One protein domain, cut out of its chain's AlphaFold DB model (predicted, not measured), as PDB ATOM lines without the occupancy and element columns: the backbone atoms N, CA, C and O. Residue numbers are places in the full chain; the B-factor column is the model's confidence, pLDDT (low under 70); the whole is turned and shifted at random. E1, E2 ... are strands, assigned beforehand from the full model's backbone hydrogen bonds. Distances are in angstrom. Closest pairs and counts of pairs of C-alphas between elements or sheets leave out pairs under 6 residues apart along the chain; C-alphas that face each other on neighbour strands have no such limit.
ATOM      1  N   PRO A  26      14.742 -36.878  26.579       51.38
ATOM      2  CA  PRO A  26      14.824 -36.385  27.949       51.38
ATOM      3  C   PRO A  26      13.472 -35.767  28.331       51.38
ATOM      4  O   PRO A  26      13.055 -34.765  27.745       51.38
ATOM      5  N   VAL A  27      12.767 -36.394  29.272       54.66
ATOM      6  CA  VAL A  27      11.493 -35.905  29.820       54.66
ATOM      7  C   VAL A  27      11.760 -34.610  30.604       54.66
ATOM      8  O   VAL A  27      12.822 -34.510  31.225       54.66
ATOM      9  N   PRO A  28      10.849 -33.612  30.588       60.16
ATOM     10  CA  PRO A  28      10.940 -32.489  31.511       60.16
ATOM     11  C   PRO A  28      11.087 -32.996  32.945       60.16
ATOM     12  O   PRO A  28      10.350 -33.884  33.366       60.16
ATOM     13  N   LEU A  29      12.058 -32.457  33.670       60.16
ATOM     14  CA  LEU A  29      12.493 -33.019  34.943       60.16
ATOM     15  C   LEU A  29      12.804 -31.900  35.930       60.16
ATOM     16  O   LEU A  29      13.466 -30.917  35.588       60.16
ATOM     17  N   LEU A  30      12.331 -32.081  37.161       52.19
ATOM     18  CA  LEU A  30      12.752 -31.314  38.323       52.19
ATOM     19  C   LEU A  30      13.668 -32.209  39.159       52.19
ATOM     20  O   LEU A  30      13.229 -33.227  39.686       52.19
ATOM     21  N   GLU A  31      14.931 -31.825  39.285       51.03
ATOM     22  CA  GLU A  31      15.922 -32.530  40.094       51.03
ATOM     23  C   GLU A  31      16.238 -31.686  41.335       51.03
ATOM     24  O   GLU A  31      16.510 -30.492  41.223       51.03
ATOM     25  N   ARG A  32      16.243 -32.288  42.527       44.50
ATOM     26  CA  ARG A  32      16.894 -31.716  43.713       44.50
ATOM     27  C   ARG A  32      17.896 -32.726  44.238       44.50
ATOM     28  O   ARG A  32      17.562 -33.879  44.485       44.50
ATOM     29  N   GLU A  33      19.117 -32.266  44.407       43.88
ATOM     30  CA  GLU A  33      20.226 -32.987  44.991       43.88
ATOM     31  C   GLU A  33      20.656 -32.247  46.255       43.88
ATOM     32  O   GLU A  33      20.823 -31.032  46.258       43.88
ATOM     33  N   GLU A  34      20.803 -32.978  47.352       40.94
ATOM     34  CA  GLU A  34      21.446 -32.485  48.564       40.94
ATOM     35  C   GLU A  34      22.672 -33.347  48.820       40.94
ATOM     36  O   GLU A  34      22.626 -34.580  48.716       40.94
ATOM     37  N   SER A  35      23.781 -32.685  49.109       41.75
ATOM     38  CA  SER A  35      25.091 -33.282  49.304       41.75
ATOM     39  C   SER A  35      25.656 -32.752  50.611       41.75
ATOM     40  O   SER A  35      25.767 -31.544  50.806       41.75
ATOM     41  N   ASN A  36      26.019 -33.652  51.531       38.44
ATOM     42  CA  ASN A  36      26.766 -33.215  52.702       38.44
ATOM     43  C   ASN A  36      28.183 -32.830  52.249       38.44
ATOM     44  O   ASN A  36      28.850 -33.618  51.576       38.44
ATOM     45  N   ALA A  37      28.606 -31.608  52.560       39.81
ATOM     46  CA  ALA A  37      29.825 -31.000  52.035       39.81
ATOM     47  C   ALA A  37      30.995 -31.054  53.033       39.81
ATOM     48  O   ALA A  37      31.966 -30.319  52.887       39.81
ATOM     49  N   ASP A  38      30.962 -31.950  54.020       39.25
ATOM     50  CA  ASP A  38      31.926 -31.944  55.130       39.25
ATOM     51  C   ASP A  38      33.128 -32.864  54.942       39.25
ATOM     52  O   ASP A  38      33.706 -33.399  55.879       39.25
ATOM     53  N   THR A  39      33.600 -32.936  53.703       32.50
ATOM     54  CA  THR A  39      34.988 -33.311  53.461       32.50
ATOM     55  C   THR A  39      35.915 -32.110  53.692       32.50
ATOM     56  O   THR A  39      35.503 -30.982  53.391       32.50
ATOM     57  N   PRO A  40      37.176 -32.302  54.121       33.75
ATOM     58  CA  PRO A  40      38.166 -31.219  54.228       33.75
ATOM     59  C   PRO A  40      38.490 -30.542  52.875       33.75
ATOM     60  O   PRO A  40      39.116 -29.482  52.839       33.75
ATOM     61  N   PHE A  41      38.010 -31.111  51.764       35.09
ATOM     62  CA  PHE A  41      38.151 -30.600  50.402       35.09
ATOM     63  C   PHE A  41      37.277 -29.364  50.123       35.09
ATOM     64  O   PHE A  41      36.088 -29.502  49.839       35.09
ATOM     65  N   GLY A  42      37.915 -28.188  50.152       45.94
ATOM     66  CA  GLY A  42      37.596 -26.968  49.393       45.94
ATOM     67  C   GLY A  42      36.246 -26.247  49.630       45.94
ATOM     68  O   GLY A  42      35.209 -26.867  49.853       45.94
ATOM     69  N   PRO A  43      36.199 -24.908  49.483       44.69
ATOM     70  CA  PRO A  43      34.965 -24.117  49.605       44.69
ATOM     71  C   PRO A  43      34.031 -24.172  48.382       44.69
ATOM     72  O   PRO A  43      32.978 -23.535  48.373       44.69
ATOM     73  N   PHE A  44      34.399 -24.939  47.353       50.62
ATOM     74  CA  PHE A  44      33.695 -25.024  46.069       50.62
ATOM     75  C   PHE A  44      32.935 -26.347  45.877       50.62
ATOM     76  O   PHE A  44      32.553 -26.691  44.760       50.62
ATOM     77  N   ARG A  45      32.701 -27.113  46.953       54.34
ATOM     78  CA  ARG A  45      31.838 -28.303  46.900       54.34
ATOM     79  C   ARG A  45      30.372 -27.936  47.048       54.34
ATOM     80  O   ARG A  45      29.994 -27.158  47.919       54.34
ATOM     81  N   GLU A  46      29.551 -28.497  46.172       60.75
ATOM     82  CA  GLU A  46      28.109 -28.282  46.140       60.75
ATOM     83  C   GLU A  46      27.465 -28.925  47.385       60.75
ATOM     84  O   GLU A  46      27.678 -30.105  47.647       60.75
ATOM     85  N   LYS A  47      26.706 -28.152  48.163       59.25
ATOM     86  CA  LYS A  47      25.880 -28.543  49.323       59.25
ATOM     87  C   LYS A  47      24.461 -28.933  48.906       59.25
ATOM     88  O   LYS A  47      23.826 -29.812  49.479       59.25
ATOM     89  N   SER A  48      23.926 -28.253  47.899       58.03
ATOM     90  CA  SER A  48      22.668 -28.652  47.271       58.03
ATOM     91  C   SER A  48      22.633 -28.174  45.835       58.03
ATOM     92  O   SER A  48      23.189 -27.123  45.542       58.03
ATOM     93  N   ALA A  49      21.956 -28.900  44.958       63.03
ATOM     94  CA  ALA A  49      21.637 -28.481  43.609       63.03
ATOM     95  C   ALA A  49      20.136 -28.654  43.356       63.03
ATOM     96  O   ALA A  49      19.516 -29.624  43.771       63.03
ATOM     97  N   GLN A  50      19.530 -27.707  42.665       66.56
ATOM     98  CA  GLN A  50      18.174 -27.776  42.147       66.56
ATOM     99  C   GLN A  50      18.254 -27.534  40.654       66.56
ATOM    100  O   GLN A  50      18.970 -26.639  40.207       66.56
ATOM    101  N   ARG A  51      17.537 -28.326  39.872       68.75
ATOM    102  CA  ARG A  51      17.588 -28.250  38.425       68.75
ATOM    103  C   ARG A  51      16.202 -28.381  37.833       68.75
ATOM    104  O   ARG A  51      15.440 -29.254  38.224       68.75
ATOM    105  N   ILE A  52      15.903 -27.533  36.863       73.56
ATOM    106  CA  ILE A  52      14.691 -27.596  36.055       73.56
ATOM    107  C   ILE A  52      15.136 -27.768  34.613       73.56
ATOM    108  O   ILE A  52      15.812 -26.897  34.067       73.56
ATOM    109  N   ILE A  53      14.757 -28.887  34.003       72.31
ATOM    110  CA  ILE A  53      15.043 -29.188  32.605       72.31
ATOM    111  C   ILE A  53      13.725 -29.195  31.842       72.31
ATOM    112  O   ILE A  53      12.802 -29.933  32.179       72.31
ATOM    113  N   TYR A  54      13.654 -28.389  30.793       76.69
ATOM    114  CA  TYR A  54      12.556 -28.366  29.846       76.69
ATOM    115  C   TYR A  54      13.083 -28.678  28.450       76.69
ATOM    116  O   TYR A  54      13.954 -27.978  27.936       76.69
ATOM    117  N   THR A  55      12.517 -29.700  27.817       76.75
ATOM    118  CA  THR A  55      12.918 -30.136  26.478       76.75
ATOM    119  C   THR A  55      11.750 -29.983  25.517       76.75
ATOM    120  O   THR A  55      10.642 -30.441  25.795       76.75
ATOM    121  N   ARG A  56      11.999 -29.385  24.350       79.31
ATOM    122  CA  ARG A  56      11.036 -29.293  23.250       79.31
ATOM    123  C   ARG A  56      11.664 -29.809  21.962       79.31
ATOM    124  O   ARG A  56      12.718 -29.336  21.548       79.31
ATOM    125  N   LYS A  57      10.985 -30.743  21.297       72.56
ATOM    126  CA  LYS A  57      11.372 -31.252  19.977       72.56
ATOM    127  C   LYS A  57      10.419 -30.742  18.902       72.56
ATOM    128  O   LYS A  57       9.202 -30.805  19.049       72.56
ATOM    129  N   THR A  58      10.994 -30.273  17.808       72.75
ATOM    130  CA  THR A  58      10.333 -30.051  16.518       72.75
ATOM    131  C   THR A  58      10.931 -31.028  15.494       72.75
ATOM    132  O   THR A  58      11.931 -31.679  15.807       72.75
ATOM    133  N   PRO A  59      10.376 -31.158  14.276       70.19
ATOM    134  CA  PRO A  59      10.936 -32.052  13.259       70.19
ATOM    135  C   PRO A  59      12.423 -31.814  12.944       70.19
ATOM    136  O   PRO A  59      13.130 -32.763  12.629       70.19
ATOM    137  N   ASN A  60      12.905 -30.573  13.089       68.69
ATOM    138  CA  ASN A  60      14.245 -30.163  12.647       68.69
ATOM    139  C   ASN A  60      15.167 -29.691  13.786       68.69
ATOM    140  O   ASN A  60      16.336 -29.402  13.549       68.69
ATOM    141  N   LEU A  61      14.649 -29.557  15.010       70.19
ATOM    142  CA  LEU A  61      15.382 -28.964  16.128       70.19
ATOM    143  C   LEU A  61      14.924 -29.567  17.451       70.19
ATOM    144  O   LEU A  61      13.725 -29.600  17.745       70.19
ATOM    145  N   VAL A  62      15.890 -29.969  18.271       75.12
ATOM    146  CA  VAL A  62      15.686 -30.219  19.700       75.12
ATOM    147  C   VAL A  62      16.229 -29.026  20.473       75.12
ATOM    148  O   VAL A  62      17.367 -28.616  20.259       75.12
ATOM    149  N   SER A  63      15.424 -28.481  21.377       76.88
ATOM    150  CA  SER A  63      15.824 -27.423  22.299       76.88
ATOM    151  C   SER A  63      15.704 -27.918  23.735       76.88
ATOM    152  O   SER A  63      14.665 -28.451  24.115       76.88
ATOM    153  N   GLU A  64      16.747 -27.721  24.533       79.94
ATOM    154  CA  GLU A  64      16.768 -28.001  25.970       79.94
ATOM    155  C   GLU A  64      17.069 -26.699  26.714       79.94
ATOM    156  O   GLU A  64      18.090 -26.054  26.471       79.94
ATOM    157  N   PHE A  65      16.171 -26.315  27.615       80.88
ATOM    158  CA  PHE A  65      16.394 -25.269  28.599       80.88
ATOM    159  C   PHE A  65      16.661 -25.919  29.951       80.88
ATOM    160  O   PHE A  65      15.894 -26.764  30.405       80.88
ATOM    161  N   ASN A  66      17.748 -25.526  30.596       80.69
ATOM    162  CA  ASN A  66      18.198 -26.108  31.844       80.69
ATOM    163  C   ASN A  66      18.577 -24.997  32.820       80.69
ATOM    164  O   ASN A  66      19.598 -24.335  32.635       80.69
ATOM    165  N   PHE A  67      17.774 -24.821  33.859       82.62
ATOM    166  CA  PHE A  67      18.105 -23.962  34.984       82.62
ATOM    167  C   PHE A  67      18.696 -24.810  36.103       82.62
ATOM    168  O   PHE A  67      18.061 -25.765  36.535       82.62
ATOM    169  N   ARG A  68      19.885 -24.461  36.586       79.56
ATOM    170  CA  ARG A  68      20.580 -25.137  37.681       79.56
ATOM    171  C   ARG A  68      20.931 -24.116  38.754       79.56
ATOM    172  O   ARG A  68      21.666 -23.180  38.472       79.56
ATOM    173  N   HIS A  69      20.452 -24.319  39.969       80.00
ATOM    174  CA  HIS A  69      20.820 -23.548  41.146       80.00
ATOM    175  C   HIS A  69      21.589 -24.441  42.110       80.00
ATOM    176  O   HIS A  69      21.100 -25.510  42.451       80.00
ATOM    177  N   VAL A  70      22.761 -24.027  42.564       71.81
ATOM    178  CA  VAL A  70      23.600 -24.803  43.474       71.81
ATOM    179  C   VAL A  70      23.975 -23.941  44.663       71.81
ATOM    180  O   VAL A  70      24.429 -22.828  44.462       71.81
ATOM    181  N   LEU A  71      23.843 -24.445  45.881       70.75
ATOM    182  CA  LEU A  71      24.472 -23.859  47.064       70.75
ATOM    183  C   LEU A  71      25.790 -24.582  47.305       70.75
ATOM    184  O   LEU A  71      25.798 -25.808  47.258       70.75
ATOM    185  N   TYR A  72      26.874 -23.863  47.569       65.25
ATOM    186  CA  TYR A  72      28.165 -24.442  47.943       65.25
ATOM    187  C   TYR A  72      28.316 -24.569  49.468       65.25
ATOM    188  O   TYR A  72      27.454 -24.130  50.233       65.25
ATOM    189  N   LYS A  73      29.408 -25.207  49.906       60.19
ATOM    190  CA  LYS A  73      29.814 -25.308  51.311       60.19
ATOM    191  C   LYS A  73      30.020 -23.927  51.947       60.19
ATOM    192  O   LYS A  73      30.384 -22.955  51.287       60.19
ATOM    193  N   ASP A  74      29.842 -23.881  53.259       58.62
ATOM    194  CA  ASP A  74      30.168 -22.742  54.105       58.62
ATOM    195  C   ASP A  74      31.689 -22.443  54.030       58.62
ATOM    196  O   ASP A  74      32.525 -23.342  54.160       58.62
ATOM    197  N   TYR A  75      32.064 -21.183  53.778       52.91
ATOM    198  CA  TYR A  75      33.462 -20.742  53.667       52.91
ATOM    199  C   TYR A  75      33.971 -20.359  55.060       52.91
ATOM    200  O   TYR A  75      33.351 -19.539  55.729       52.91
ATOM    201  N   LEU A  76      35.088 -20.941  55.515       56.16
ATOM    202  CA  LEU A  76      35.649 -20.689  56.858       56.16
ATOM    203  C   LEU A  76      34.639 -20.912  58.009       56.16
ATOM    204  O   LEU A  76      34.665 -20.204  59.012       56.16
ATOM    205  N   GLY A  77      33.721 -21.874  57.858       51.41
ATOM    206  CA  GLY A  77      32.703 -22.185  58.870       51.41
ATOM    207  C   GLY A  77      31.502 -21.232  58.900       51.41
ATOM    208  O   GLY A  77      30.637 -21.382  59.759       51.41
ATOM    209  N   VAL A  78      31.413 -20.276  57.965       54.53
ATOM    210  CA  VAL A  78      30.273 -19.358  57.831       54.53
ATOM    211  C   VAL A  78      29.674 -19.485  56.433       54.53
ATOM    212  O   VAL A  78      30.378 -19.395  55.428       54.53
ATOM    213  N   ALA A  79      28.359 -19.698  56.355       57.22
ATOM    214  CA  ALA A  79      27.631 -19.704  55.091       57.22
ATOM    215  C   ALA A  79      27.738 -18.318  54.422       57.22
ATOM    216  O   ALA A  79      27.225 -17.347  54.983       57.22
ATOM    217  N   PRO A  80      28.381 -18.193  53.247       59.31
ATOM    218  CA  PRO A  80      28.447 -16.921  52.547       59.31
ATOM    219  C   PRO A  80      27.077 -16.628  51.926       59.31
ATOM    220  O   PRO A  80      26.472 -17.507  51.306       59.31
ATOM    221  N   GLU A  81      26.609 -15.386  52.040       62.75
ATOM    222  CA  GLU A  81      25.473 -14.851  51.292       62.75
ATOM    223  C   GLU A  81      25.552 -15.128  49.784       62.75
ATOM    224  O   GLU A  81      24.504 -15.280  49.172       62.75
ATOM    225  N   ARG A  82      26.746 -15.208  49.171       67.94
ATOM    226  CA  ARG A  82      26.957 -15.321  47.715       67.94
ATOM    227  C   ARG A  82      27.691 -16.580  47.262       67.94
ATOM    228  O   ARG A  82      28.218 -16.578  46.156       67.94
ATOM    229  N   ASN A  83      27.717 -17.673  48.024       68.81
ATOM    230  CA  ASN A  83      28.361 -18.923  47.574       68.81
ATOM    231  C   ASN A  83      27.380 -19.882  46.879       68.81
ATOM    232  O   ASN A  83      27.147 -21.001  47.330       68.81
ATOM    233  N   PHE A  84      26.760 -19.436  45.787       72.31
ATOM    234  CA  PHE A  84      25.780 -20.231  45.043       72.31
ATOM    235  C   PHE A  84      25.966 -20.104  43.529       72.31
ATOM    236  O   PHE A  84      26.239 -19.001  43.076       72.31
ATOM    237  N   VAL A  85      25.807 -21.184  42.752       75.19
ATOM    238  CA  VAL A  85      25.754 -21.203  41.271       75.19
ATOM    239  C   VAL A  85      24.321 -20.993  40.824       75.19
ATOM    240  O   VAL A  85      23.413 -21.622  41.352       75.19
ATOM    241  N   TYR A  86      24.114 -20.195  39.789       82.44
ATOM    242  CA  TYR A  86      22.854 -20.140  39.064       82.44
ATOM    243  C   TYR A  86      23.185 -20.135  37.580       82.44
ATOM    244  O   TYR A  86      23.735 -19.176  37.056       82.44
ATOM    245  N   GLN A  87      22.868 -21.220  36.894       83.75
ATOM    246  CA  GLN A  87      23.182 -21.396  35.489       83.75
ATOM    247  C   GLN A  87      21.894 -21.645  34.720       83.75
ATOM    248  O   GLN A  87      21.227 -22.657  34.921       83.75
ATOM    249  N   ALA A  88      21.581 -20.754  33.788       83.19
ATOM    250  CA  ALA A  88      20.642 -21.029  32.716       83.19
ATOM    251  C   ALA A  88      21.433 -21.548  31.514       83.19
ATOM    252  O   ALA A  88      22.395 -20.919  31.088       83.19
ATOM    253  N   SER A  89      21.048 -22.699  30.975       83.69
ATOM    254  CA  SER A  89      21.652 -23.277  29.772       83.69
ATOM    255  C   SER A  89      20.577 -23.461  28.717       83.69
ATOM    256  O   SER A  89      19.529 -24.038  28.998       83.69
ATOM    257  N   PHE A  90      20.852 -23.003  27.508       83.69
ATOM    258  CA  PHE A  90      20.077 -23.297  26.321       83.69
ATOM    259  C   PHE A  90      20.926 -24.149  25.391       83.69
ATOM    260  O   PHE A  90      22.039 -23.773  25.026       83.69
ATOM    261  N   LYS A  91      20.393 -25.295  24.988       81.12
ATOM    262  CA  LYS A  91      21.032 -26.178  24.022       81.12
ATOM    263  C   LYS A  91      20.110 -26.372  22.837       81.12
ATOM    264  O   LYS A  91      18.957 -26.757  23.011       81.12
ATOM    265  N   GLY A  92      20.618 -26.105  21.644       73.12
ATOM    266  CA  GLY A  92      19.933 -26.343  20.382       73.12
ATOM    267  C   GLY A  92      20.677 -27.404  19.591       73.12
ATOM    268  O   GLY A  92      21.845 -27.226  19.269       73.12
ATOM    269  N   TYR A  93      20.008 -28.495  19.245       70.75
ATOM    270  CA  TYR A  93      20.584 -29.572  18.452       70.75
ATOM    271  C   TYR A  93      19.820 -29.682  17.136       70.75
ATOM    272  O   TYR A  93      18.660 -30.103  17.123       70.75
ATOM    273  N   ASN A  94      20.467 -29.321  16.026       62.72
ATOM    274  CA  ASN A  94      20.146 -29.954  14.747       62.72
ATOM    275  C   ASN A  94      20.876 -31.309  14.727       62.72
ATOM    276  O   ASN A  94      21.914 -31.432  15.380       62.72
ATOM    277  N   LEU A  95      20.367 -32.318  14.013       56.75
ATOM    278  CA  LEU A  95      20.861 -33.710  14.031       56.75
ATOM    279  C   LEU A  95      22.382 -33.862  13.773       56.75
ATOM    280  O   LEU A  95      22.930 -34.932  14.018       56.75
ATOM    281  N   SER A  96      23.069 -32.807  13.321       57.31
ATOM    282  CA  SER A  96      24.499 -32.767  13.003       57.31
ATOM    283  C   SER A  96      25.360 -31.773  13.807       57.31
ATOM    284  O   SER A  96      26.580 -31.809  13.657       57.31
ATOM    285  N   SER A  97      24.815 -30.858  14.625       60.31
ATOM    286  CA  SER A  97      25.639 -29.845  15.330       60.31
ATOM    287  C   SER A  97      24.975 -29.303  16.613       60.31
ATOM    288  O   SER A  97      24.019 -28.529  16.518       60.31
ATOM    289  N   PRO A  98      25.458 -29.690  17.813       72.12
ATOM    290  CA  PRO A  98      24.972 -29.182  19.102       72.12
ATOM    291  C   PRO A  98      25.459 -27.754  19.398       72.12
ATOM    292  O   PRO A  98      26.632 -27.563  19.690       72.12
ATOM    293  N   LEU A  99      24.579 -26.757  19.414       82.75
ATOM    294  CA  LEU A  99      24.869 -25.424  19.953       82.75
ATOM    295  C   LEU A  99      24.526 -25.381  21.442       82.75
ATOM    296  O   LEU A  99      23.440 -25.813  21.829       82.75
ATOM    297  N   GLU A 100      25.402 -24.816  22.272       85.00
ATOM    298  CA  GLU A 100      25.125 -24.611  23.696       85.00
ATOM    299  C   GLU A 100      25.493 -23.190  24.131       85.00
ATOM    300  O   GLU A 100      26.573 -22.683  23.838       85.00
ATOM    301  N   PHE A 101      24.572 -22.560  24.852       87.56
ATOM    302  CA  PHE A 101      24.722 -21.247  25.457       87.56
ATOM    303  C   PHE A 101      24.424 -21.373  26.945       87.56
ATOM    304  O   PHE A 101      23.399 -21.941  27.320       87.56
ATOM    305  N   LYS A 102      25.288 -20.836  27.799       90.19
ATOM    306  CA  LYS A 102      25.053 -20.753  29.243       90.19
ATOM    307  C   LYS A 102      25.172 -19.310  29.697       90.19
ATOM    308  O   LYS A 102      25.974 -18.557  29.154       90.19
ATOM    309  N   ALA A 103      24.395 -18.942  30.701       90.19
ATOM    310  CA  ALA A 103      24.434 -17.629  31.317       90.19
ATOM    311  C   ALA A 103      24.154 -17.721  32.819       90.19
ATOM    312  O   ALA A 103      23.431 -18.613  33.275       90.19
ATOM    313  N   GLY A 104      24.697 -16.762  33.564       87.94
ATOM    314  CA  GLY A 104      24.594 -16.669  35.016       87.94
ATOM    315  C   GLY A 104      25.935 -16.961  35.673       87.94
ATOM    316  O   GLY A 104      26.981 -16.734  35.074       87.94
ATOM    317  N   ARG A 105      25.921 -17.474  36.897       84.75
ATOM    318  CA  ARG A 105      27.130 -18.017  37.498       84.75
ATOM    319  C   ARG A 105      27.352 -19.426  36.980       84.75
ATOM    320  O   ARG A 105      26.535 -20.304  37.231       84.75
ATOM    321  N   ILE A 106      28.434 -19.637  36.250       82.62
ATOM    322  CA  ILE A 106      28.718 -20.877  35.530       82.62
ATOM    323  C   ILE A 106      30.031 -21.493  35.996       82.62
ATOM    324  O   ILE A 106      30.963 -20.791  36.380       82.62
ATOM    325  N   MET A 107      30.106 -22.821  35.950       73.88
ATOM    326  CA  MET A 107      31.369 -23.535  36.118       73.88
ATOM    327  C   MET A 107      32.075 -23.558  34.761       73.88
ATOM    328  O   MET A 107      31.568 -24.178  33.818       73.88
ATOM    329  N   THR A 108      33.199 -22.858  34.649       68.56
ATOM    330  CA  THR A 108      34.043 -22.851  33.446       68.56
ATOM    331  C   THR A 108      35.316 -23.642  33.713       68.56
ATOM    332  O   THR A 108      35.669 -23.894  34.863       68.56
ATOM    333  N   GLY A 109      36.004 -24.068  32.656       57.16
ATOM    334  CA  GLY A 109      37.257 -24.824  32.753       57.16
ATOM    335  C   GLY A 109      38.466 -23.982  33.171       57.16
ATOM    336  O   GLY A 109      39.575 -24.284  32.738       57.16
ATOM    337  N   ASN A 110      38.262 -22.927  33.968       60.47
ATOM    338  CA  ASN A 110      39.344 -22.056  34.402       60.47
ATOM    339  C   ASN A 110      40.316 -22.787  35.336       60.47
ATOM    340  O   ASN A 110      39.970 -23.774  35.989       60.47
ATOM    341  N   ASN A 111      41.546 -22.281  35.416       54.97
ATOM    342  CA  ASN A 111      42.619 -22.965  36.136       54.97
ATOM    343  C   ASN A 111      42.401 -22.994  37.658       54.97
ATOM    344  O   ASN A 111      43.022 -23.806  38.339       54.97
ATOM    345  N   SER A 112      41.532 -22.129  38.202       54.28
ATOM    346  CA  SER A 112      41.222 -22.077  39.638       54.28
ATOM    347  C   SER A 112      39.986 -22.887  40.035       54.28
ATOM    348  O   SER A 112      39.625 -22.880  41.211       54.28
ATOM    349  N   LEU A 113      39.324 -23.562  39.081       60.19
ATOM    350  CA  LEU A 113      38.046 -24.262  39.276       60.19
ATOM    351  C   LEU A 113      36.951 -23.379  39.906       60.19
ATOM    352  O   LEU A 113      36.009 -23.876  40.525       60.19
ATOM    353  N   GLN A 114      37.073 -22.060  39.767       68.38
ATOM    354  CA  GLN A 114      36.118 -21.111  40.316       68.38
ATOM    355  C   GLN A 114      34.949 -20.916  39.368       68.38
ATOM    356  O   GLN A 114      35.032 -21.119  38.158       68.38
ATOM    357  N   THR A 115      33.837 -20.454  39.915       77.00
ATOM    358  CA  THR A 115      32.709 -20.073  39.079       77.00
ATOM    359  C   THR A 115      32.894 -18.683  38.497       77.00
ATOM    360  O   THR A 115      33.581 -17.829  39.058       77.00
ATOM    361  N   VAL A 116      32.262 -18.458  37.353       81.12
ATOM    362  CA  VAL A 116      32.309 -17.199  36.618       81.12
ATOM    363  C   VAL A 116      30.894 -16.659  36.510       81.12
ATOM    364  O   VAL A 116      30.015 -17.324  35.975       81.12
ATOM    365  N   ASP A 117      30.678 -15.446  37.001       86.56
ATOM    366  CA  ASP A 117      29.486 -14.649  36.733       86.56
ATOM    367  C   ASP A 117      29.573 -14.128  35.292       86.56
ATOM    368  O   ASP A 117      30.280 -13.155  35.013       86.56
ATOM    369  N   GLY A 118      28.911 -14.804  34.350       90.56
ATOM    370  CA  GLY A 118      29.111 -14.535  32.932       90.56
ATOM    371  C   GLY A 118      28.285 -15.373  31.962       90.56
ATOM    372  O   GLY A 118      27.166 -15.808  32.244       90.56
ATOM    373  N   VAL A 119      28.848 -15.545  30.769       91.19
ATOM    374  CA  VAL A 119      28.268 -16.293  29.656       91.19
ATOM    375  C   VAL A 119      29.281 -17.282  29.097       91.19
ATOM    376  O   VAL A 119      30.480 -17.021  29.092       91.19
ATOM    377  N   SER A 120      28.779 -18.409  28.606       90.06
ATOM    378  CA  SER A 120      29.551 -19.426  27.896       90.06
ATOM    379  C   SER A 120      28.857 -19.739  26.588       90.06
ATOM    380  O   SER A 120      27.641 -19.947  26.555       90.06
ATOM    381  N   TRP A 121      29.627 -19.776  25.514       90.25
ATOM    382  CA  TRP A 121      29.158 -20.174  24.204       90.25
ATOM    383  C   TRP A 121      30.014 -21.317  23.682       90.25
ATOM    384  O   TRP A 121      31.227 -21.192  23.540       90.25
ATOM    385  N   PHE A 122      29.355 -22.425  23.366       88.38
ATOM    386  CA  PHE A 122      29.946 -23.574  22.711       88.38
ATOM    387  C   PHE A 122      29.377 -23.723  21.298       88.38
ATOM    388  O   PHE A 122      28.160 -23.803  21.091       88.38
ATOM    389  N   TYR A 123      30.284 -23.788  20.327       86.25
ATOM    390  CA  TYR A 123      29.982 -23.908  18.909       86.25
ATOM    391  C   TYR A 123      30.830 -25.011  18.256       86.25
ATOM    392  O   TYR A 123      32.047 -24.860  18.128       86.25
ATOM    393  N   PRO A 124      30.227 -26.115  17.799       84.31
ATOM    394  CA  PRO A 124      30.893 -27.089  16.950       84.31
ATOM    395  C   PRO A 124      30.812 -26.658  15.481       84.31
ATOM    396  O   PRO A 124      29.744 -26.323  14.971       84.31
ATOM    397  N   SER A 125      31.940 -26.716  14.781       82.50
ATOM    398  CA  SER A 125      32.019 -26.574  13.329       82.50
ATOM    399  C   SER A 125      32.308 -27.944  12.712       82.50
ATOM    400  O   SER A 125      33.443 -28.434  12.700       82.50
ATOM    401  N   GLY A 126      31.242 -28.606  12.256       79.88
ATOM    402  CA  GLY A 126      31.289 -30.004  11.832       79.88
ATOM    403  C   GLY A 126      31.615 -30.952  12.992       79.88
ATOM    404  O   GLY A 126      31.331 -30.666  14.153       79.88
ATOM    405  N   ASN A 127      32.236 -32.092  12.680       79.62
ATOM    406  CA  ASN A 127      32.500 -33.137  13.678       79.62
ATOM    407  C   ASN A 127      33.831 -32.959  14.426       79.62
ATOM    408  O   ASN A 127      34.052 -33.608  15.445       79.62
ATOM    409  N   ARG A 128      34.735 -32.118  13.906       86.12
ATOM    410  CA  ARG A 128      36.144 -32.083  14.332       86.12
ATOM    411  C   ARG A 128      36.542 -30.822  15.077       86.12
ATOM    412  O   ARG A 128      37.364 -30.912  15.980       86.12
ATOM    413  N   LEU A 129      35.987 -29.668  14.716       89.69
ATOM    414  CA  LEU A 129      36.329 -28.401  15.353       89.69
ATOM    415  C   LEU A 129      35.247 -28.015  16.358       89.69
ATOM    416  O   LEU A 129      34.060 -28.021  16.043       89.69
ATOM    417  N   LYS A 130      35.661 -27.663  17.570       89.88
ATOM    418  CA  LYS A 130      34.799 -27.152  18.632       89.88
ATOM    419  C   LYS A 130      35.407 -25.872  19.177       89.88
ATOM    420  O   LYS A 130      36.599 -25.837  19.469       89.88
ATOM    421  N   THR A 131      34.584 -24.854  19.332       90.25
ATOM    422  CA  THR A 131      34.969 -23.558  19.875       90.25
ATOM    423  C   THR A 131      34.193 -23.322  21.156       90.25
ATOM    424  O   THR A 131      32.970 -23.460  21.161       90.25
ATOM    425  N   THR A 132      34.891 -22.946  22.219       89.69
ATOM    426  CA  THR A 132      34.290 -22.486  23.470       89.69
ATOM    427  C   THR A 132      34.766 -21.072  23.746       89.69
ATOM    428  O   THR A 132      35.960 -20.792  23.636       89.69
ATOM    429  N   ILE A 133      33.842 -20.183  24.089       91.00
ATOM    430  CA  ILE A 133      34.136 -18.824  24.533       91.00
ATOM    431  C   ILE A 133      33.391 -18.593  25.840       91.00
ATOM    432  O   ILE A 133      32.161 -18.600  25.856       91.00
ATOM    433  N   ASP A 134      34.136 -18.351  26.908       90.25
ATOM    434  CA  ASP A 134      33.618 -18.058  28.237       90.25
ATOM    435  C   ASP A 134      34.040 -16.641  28.627       90.25
ATOM    436  O   ASP A 134      35.218 -16.302  28.572       90.25
ATOM    437  N   LEU A 135      33.096 -15.785  29.010       91.44
ATOM    438  CA  LEU A 135      33.357 -14.383  29.349       91.44
ATOM    439  C   LEU A 135      32.590 -14.000  30.605       91.44
ATOM    440  O   LEU A 135      31.397 -14.280  30.713       91.44
ATOM    441  N   GLY A 136      33.236 -13.293  31.526       90.00
ATOM    442  CA  GLY A 136      32.563 -12.806  32.720       90.00
ATOM    443  C   GLY A 136      33.510 -12.259  33.769       90.00
ATOM    444  O   GLY A 136      34.539 -11.648  33.474       90.00
ATOM    445  N   ARG A 137      33.129 -12.457  35.025       86.38
ATOM    446  CA  ARG A 137      33.936 -12.114  36.191       86.38
ATOM    447  C   ARG A 137      34.022 -13.312  37.110       86.38
ATOM    448  O   ARG A 137      33.046 -14.035  37.263       86.38
ATOM    449  N   ILE A 138      35.177 -13.514  37.724       81.94
ATOM    450  CA  ILE A 138      35.338 -14.550  38.738       81.94
ATOM    451  C   ILE A 138      34.361 -14.241  39.876       81.94
ATOM    452  O   ILE A 138      34.318 -13.119  40.393       81.94
ATOM    453  N   ALA A 139      33.540 -15.228  40.222       76.50
ATOM    454  CA  ALA A 139      32.540 -15.099  41.263       76.50
ATOM    455  C   ALA A 139      33.214 -14.785  42.605       76.50
ATOM    456  O   ALA A 139      34.219 -15.390  42.974       76.50
ATOM    457  N   ASN A 140      32.641 -13.839  43.351       69.25
ATOM    458  CA  ASN A 140      33.126 -13.511  44.691       69.25
ATOM    459  C   ASN A 140      32.386 -14.372  45.723       69.25
ATOM    460  O   ASN A 140      31.164 -14.507  45.642       69.25
ATOM    461  N   VAL A 141      33.125 -14.895  46.699       64.19
ATOM    462  CA  VAL A 141      32.611 -15.608  47.874       64.19
ATOM    463  C   VAL A 141      32.706 -14.658  49.069       64.19
ATOM    464  O   VAL A 141      33.682 -14.712  49.802       64.19
ATOM    465  N   ASP A 142      31.762 -13.714  49.180       55.19
ATOM    466  CA  ASP A 142      31.642 -12.675  50.232       55.19
ATOM    467  C   ASP A 142      32.942 -12.175  50.863       55.19
ATOM    468  O   ASP A 142      33.036 -11.906  52.064       55.19
ATOM    469  N   THR A 143      33.970 -11.999  50.043       54.94
ATOM    470  CA  THR A 143      35.154 -11.296  50.492       54.94
ATOM    471  C   THR A 143      34.801  -9.814  50.502       54.94
ATOM    472  O   THR A 143      34.189  -9.298  49.564       54.94
ATOM    473  N   LYS A 144      35.210  -9.095  51.553       56.59
ATOM    474  CA  LYS A 144      35.076  -7.627  51.647       56.59
ATOM    475  C   LYS A 144      35.878  -6.878  50.562       56.59
ATOM    476  O   LYS A 144      35.939  -5.652  50.588       56.59
ATOM    477  N   VAL A 145      36.513  -7.604  49.637       59.44
ATOM    478  CA  VAL A 145      37.306  -7.075  48.532       59.44
ATOM    479  C   VAL A 145      36.367  -6.521  47.464       59.44
ATOM    480  O   VAL A 145      35.512  -7.219  46.912       59.44
ATOM    481  N   THR A 146      36.516  -5.231  47.188       57.31
ATOM    482  CA  THR A 146      35.800  -4.526  46.131       57.31
ATOM    483  C   THR A 146      36.469  -4.779  44.778       57.31
ATOM    484  O   THR A 146      37.674  -4.617  44.633       57.31
ATOM    485  N   GLY A 147      35.669  -5.141  43.770       65.56
ATOM    486  CA  GLY A 147      36.141  -5.436  42.411       65.56
ATOM    487  C   GLY A 147      36.284  -6.936  42.157       65.56
ATOM    488  O   GLY A 147      37.159  -7.593  42.705       65.56
ATOM    489  N   GLN A 148      35.406  -7.492  41.317       70.25
ATOM    490  CA  GLN A 148      35.546  -8.875  40.867       70.25
ATOM    491  C   GLN A 148      36.551  -8.942  39.710       70.25
ATOM    492  O   GLN A 148      36.397  -8.172  38.753       70.25
ATOM    493  N   PRO A 149      37.528  -9.861  39.754       76.88
ATOM    494  CA  PRO A 149      38.494 -10.009  38.681       76.88
ATOM    495  C   PRO A 149      37.798 -10.431  37.389       76.88
ATOM    496  O   PRO A 149      36.877 -11.252  37.401       76.88
ATOM    497  N   SER A 150      38.227  -9.869  36.259       84.94
ATOM    498  CA  SER A 150      37.705 -10.284  34.959       84.94
ATOM    499  C   SER A 150      38.136 -11.709  34.630       84.94
ATOM    500  O   SER A 150      39.244 -12.123  34.971       84.94
ATOM    501  N   PHE A 151      37.270 -12.420  33.920       87.31
ATOM    502  CA  PHE A 151      37.570 -13.715  33.340       87.31
ATOM    503  C   PHE A 151      37.212 -13.719  31.855       87.31
ATOM    504  O   PHE A 151      36.133 -13.262  31.465       87.31
ATOM    505  N   GLY A 152      38.097 -14.267  31.035       89.06
ATOM    506  CA  GLY A 152      37.806 -14.573  29.645       89.06
ATOM    507  C   GLY A 152      38.603 -15.781  29.194       89.06
ATOM    508  O   GLY A 152      39.812 -15.800  29.358       89.06
ATOM    509  N   GLU A 153      37.959 -16.772  28.602       88.75
ATOM    510  CA  GLU A 153      38.618 -17.928  28.009       88.75
ATOM    511  C   GLU A 153      38.091 -18.139  26.595       88.75
ATOM    512  O   GLU A 153      36.889 -18.212  26.360       88.75
ATOM    513  N   GLY A 154      39.008 -18.238  25.639       90.19
ATOM    514  CA  GLY A 154      38.727 -18.714  24.295       90.19
ATOM    515  C   GLY A 154      39.478 -20.014  24.068       90.19
ATOM    516  O   GLY A 154      40.701 -20.040  24.186       90.19
ATOM    517  N   ARG A 155      38.763 -21.081  23.714       89.56
ATOM    518  CA  ARG A 155      39.339 -22.392  23.415       89.56
ATOM    519  C   ARG A 155      38.894 -22.881  22.046       89.56
ATOM    520  O   ARG A 155      37.704 -22.971  21.761       89.56
ATOM    521  N   ASP A 162      39.129 -39.654  15.750       85.75
ATOM    522  CA  ASP A 162      38.416 -39.996  16.989       85.75
ATOM    523  C   ASP A 162      39.345 -40.140  18.208       85.75
ATOM    524  O   ASP A 162      38.892 -40.008  19.343       85.75
ATOM    525  N   ASN A 163      40.648 -40.331  17.974       86.44
ATOM    526  CA  ASN A 163      41.638 -40.602  19.010       86.44
ATOM    527  C   ASN A 163      42.547 -39.399  19.298       86.44
ATOM    528  O   ASN A 163      42.906 -39.154  20.442       86.44
ATOM    529  N   ALA A 164      42.940 -38.635  18.279       92.19
ATOM    530  CA  ALA A 164      43.935 -37.572  18.388       92.19
ATOM    531  C   ALA A 164      43.304 -36.181  18.296       92.19
ATOM    532  O   ALA A 164      42.525 -35.897  17.379       92.19
ATOM    533  N   PHE A 165      43.706 -35.277  19.188       89.94
ATOM    534  CA  PHE A 165      43.256 -33.891  19.177       89.94
ATOM    535  C   PHE A 165      44.356 -32.904  19.564       89.94
ATOM    536  O   PHE A 165      45.336 -33.239  20.228       89.94
ATOM    537  N   ILE A 166      44.142 -31.654  19.166       94.69
ATOM    538  CA  ILE A 166      44.836 -30.484  19.688       94.69
ATOM    539  C   ILE A 166      43.793 -29.479  20.168       94.69
ATOM    540  O   ILE A 166      42.747 -29.307  19.543       94.69
ATOM    541  N   ALA A 167      44.064 -28.799  21.269       90.38
ATOM    542  CA  ALA A 167      43.318 -27.632  21.681       90.38
ATOM    543  C   ALA A 167      44.267 -26.471  21.947       90.38
ATOM    544  O   ALA A 167      45.337 -26.664  22.501       90.38
ATOM    545  N   ILE A 168      43.867 -25.269  21.565       93.25
ATOM    546  CA  ILE A 168      44.580 -24.033  21.870       93.25
ATOM    547  C   ILE A 168      43.650 -23.211  22.745       93.25
ATOM    548  O   ILE A 168      42.458 -23.110  22.440       93.25
ATOM    549  N   LYS A 169      44.176 -22.655  23.833       89.56
ATOM    550  CA  LYS A 169      43.415 -21.799  24.737       89.56
ATOM    551  C   LYS A 169      44.146 -20.490  24.999       89.56
ATOM    552  O   LYS A 169      45.364 -20.467  25.148       89.56
TER     553      LYS A 169
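What this domain is: This is residues 26 to 155 and 162 to 169 of the 374 residues of an uncharacterized protein of Candidatus Riflebacteria bacterium GWC2_50_8 (UniProt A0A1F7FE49). Look for one wide sheet of eight antiparallel strands, E1 to E8 side by side in chain order, twisted and curled but left open, with its edges E1 and E8 apart. A last strand, E9, comes close to edge strand E8 with its final residues, and the rest of it reaches away from the sheet. The long links 35 to 45, 73 to 83 and 139 to 149 make loops at one end of the strands. The printed part has 138 residues with nine named strands, E1 to E9, and no named helix; the class is all strand. It is only just compact, close to loose, with a radius of gyration of the C-alphas of 17.0 A and spans of 50 by 36 by 30 A.

Where its parts are: Find C-alpha 29 at (12.493, -33.019, 34.943); there E1 begins, residues 29 to 34. Next come E2, residues 46 to 57, 31.2 A long; E3, residues 62 to 72, 31.4 A; and E4, residues 84 to 94, 32.3 A, which starts with C-alpha 84 at (25.780, -20.231, 45.043). Then read E5, residues 97 to 107, 22.5 A; E6, residues 115 to 125, 26.6 A; E7, residues 129 to 138, 27.2 A; and E8, residues 150 to 155. E9, residues 164 to 169, ends with C-alpha 169 at (43.415, -21.799, 24.737).

How they stand to each other: E1 to E8 form a meander, each strand the antiparallel neighbour of the one before, and each consecutive pair is a hairpin. Start at inner strands E4 and E5, at 171 degrees, where N 90 and O 101 are 2.8 A apart, within hydrogen-bond range. Toward edge strand E1, look at N 66 and O 89 of E3 and E4, 2.8 A; N 52 and O 67 of E2 and E3, 2.8 A; and N 31 and O 51 of E1 and E2, 2.8 A. Toward edge strand E8, look at N 102 and O 120 of E5 and E6, 2.8 A; N 121 and O 133 of E6 and E7, 2.8 A; and N 134 and O 153 of E7 and E8, 2.8 A. E5 bends by 115 degrees at residue 104, and E6 bends by 86 degrees at residue 118. E9 pairs with no named strand; its closest C-alpha pair with E8 is Arg 155 and Lys 169, 4.3 A. E7 and E9 are near each other.

The domain as a whole: The two C-alphas farthest apart are those of Pro 59 and Lys 144, at 51.5 A. Residues 156 to 161 are not printed, and C-alphas 155 and 162 are 18.8 A apart across the cut. The mean pLDDT of the printed part is 71.4; 58 residues are under 70, among them 26 to 51 and 72 to 83.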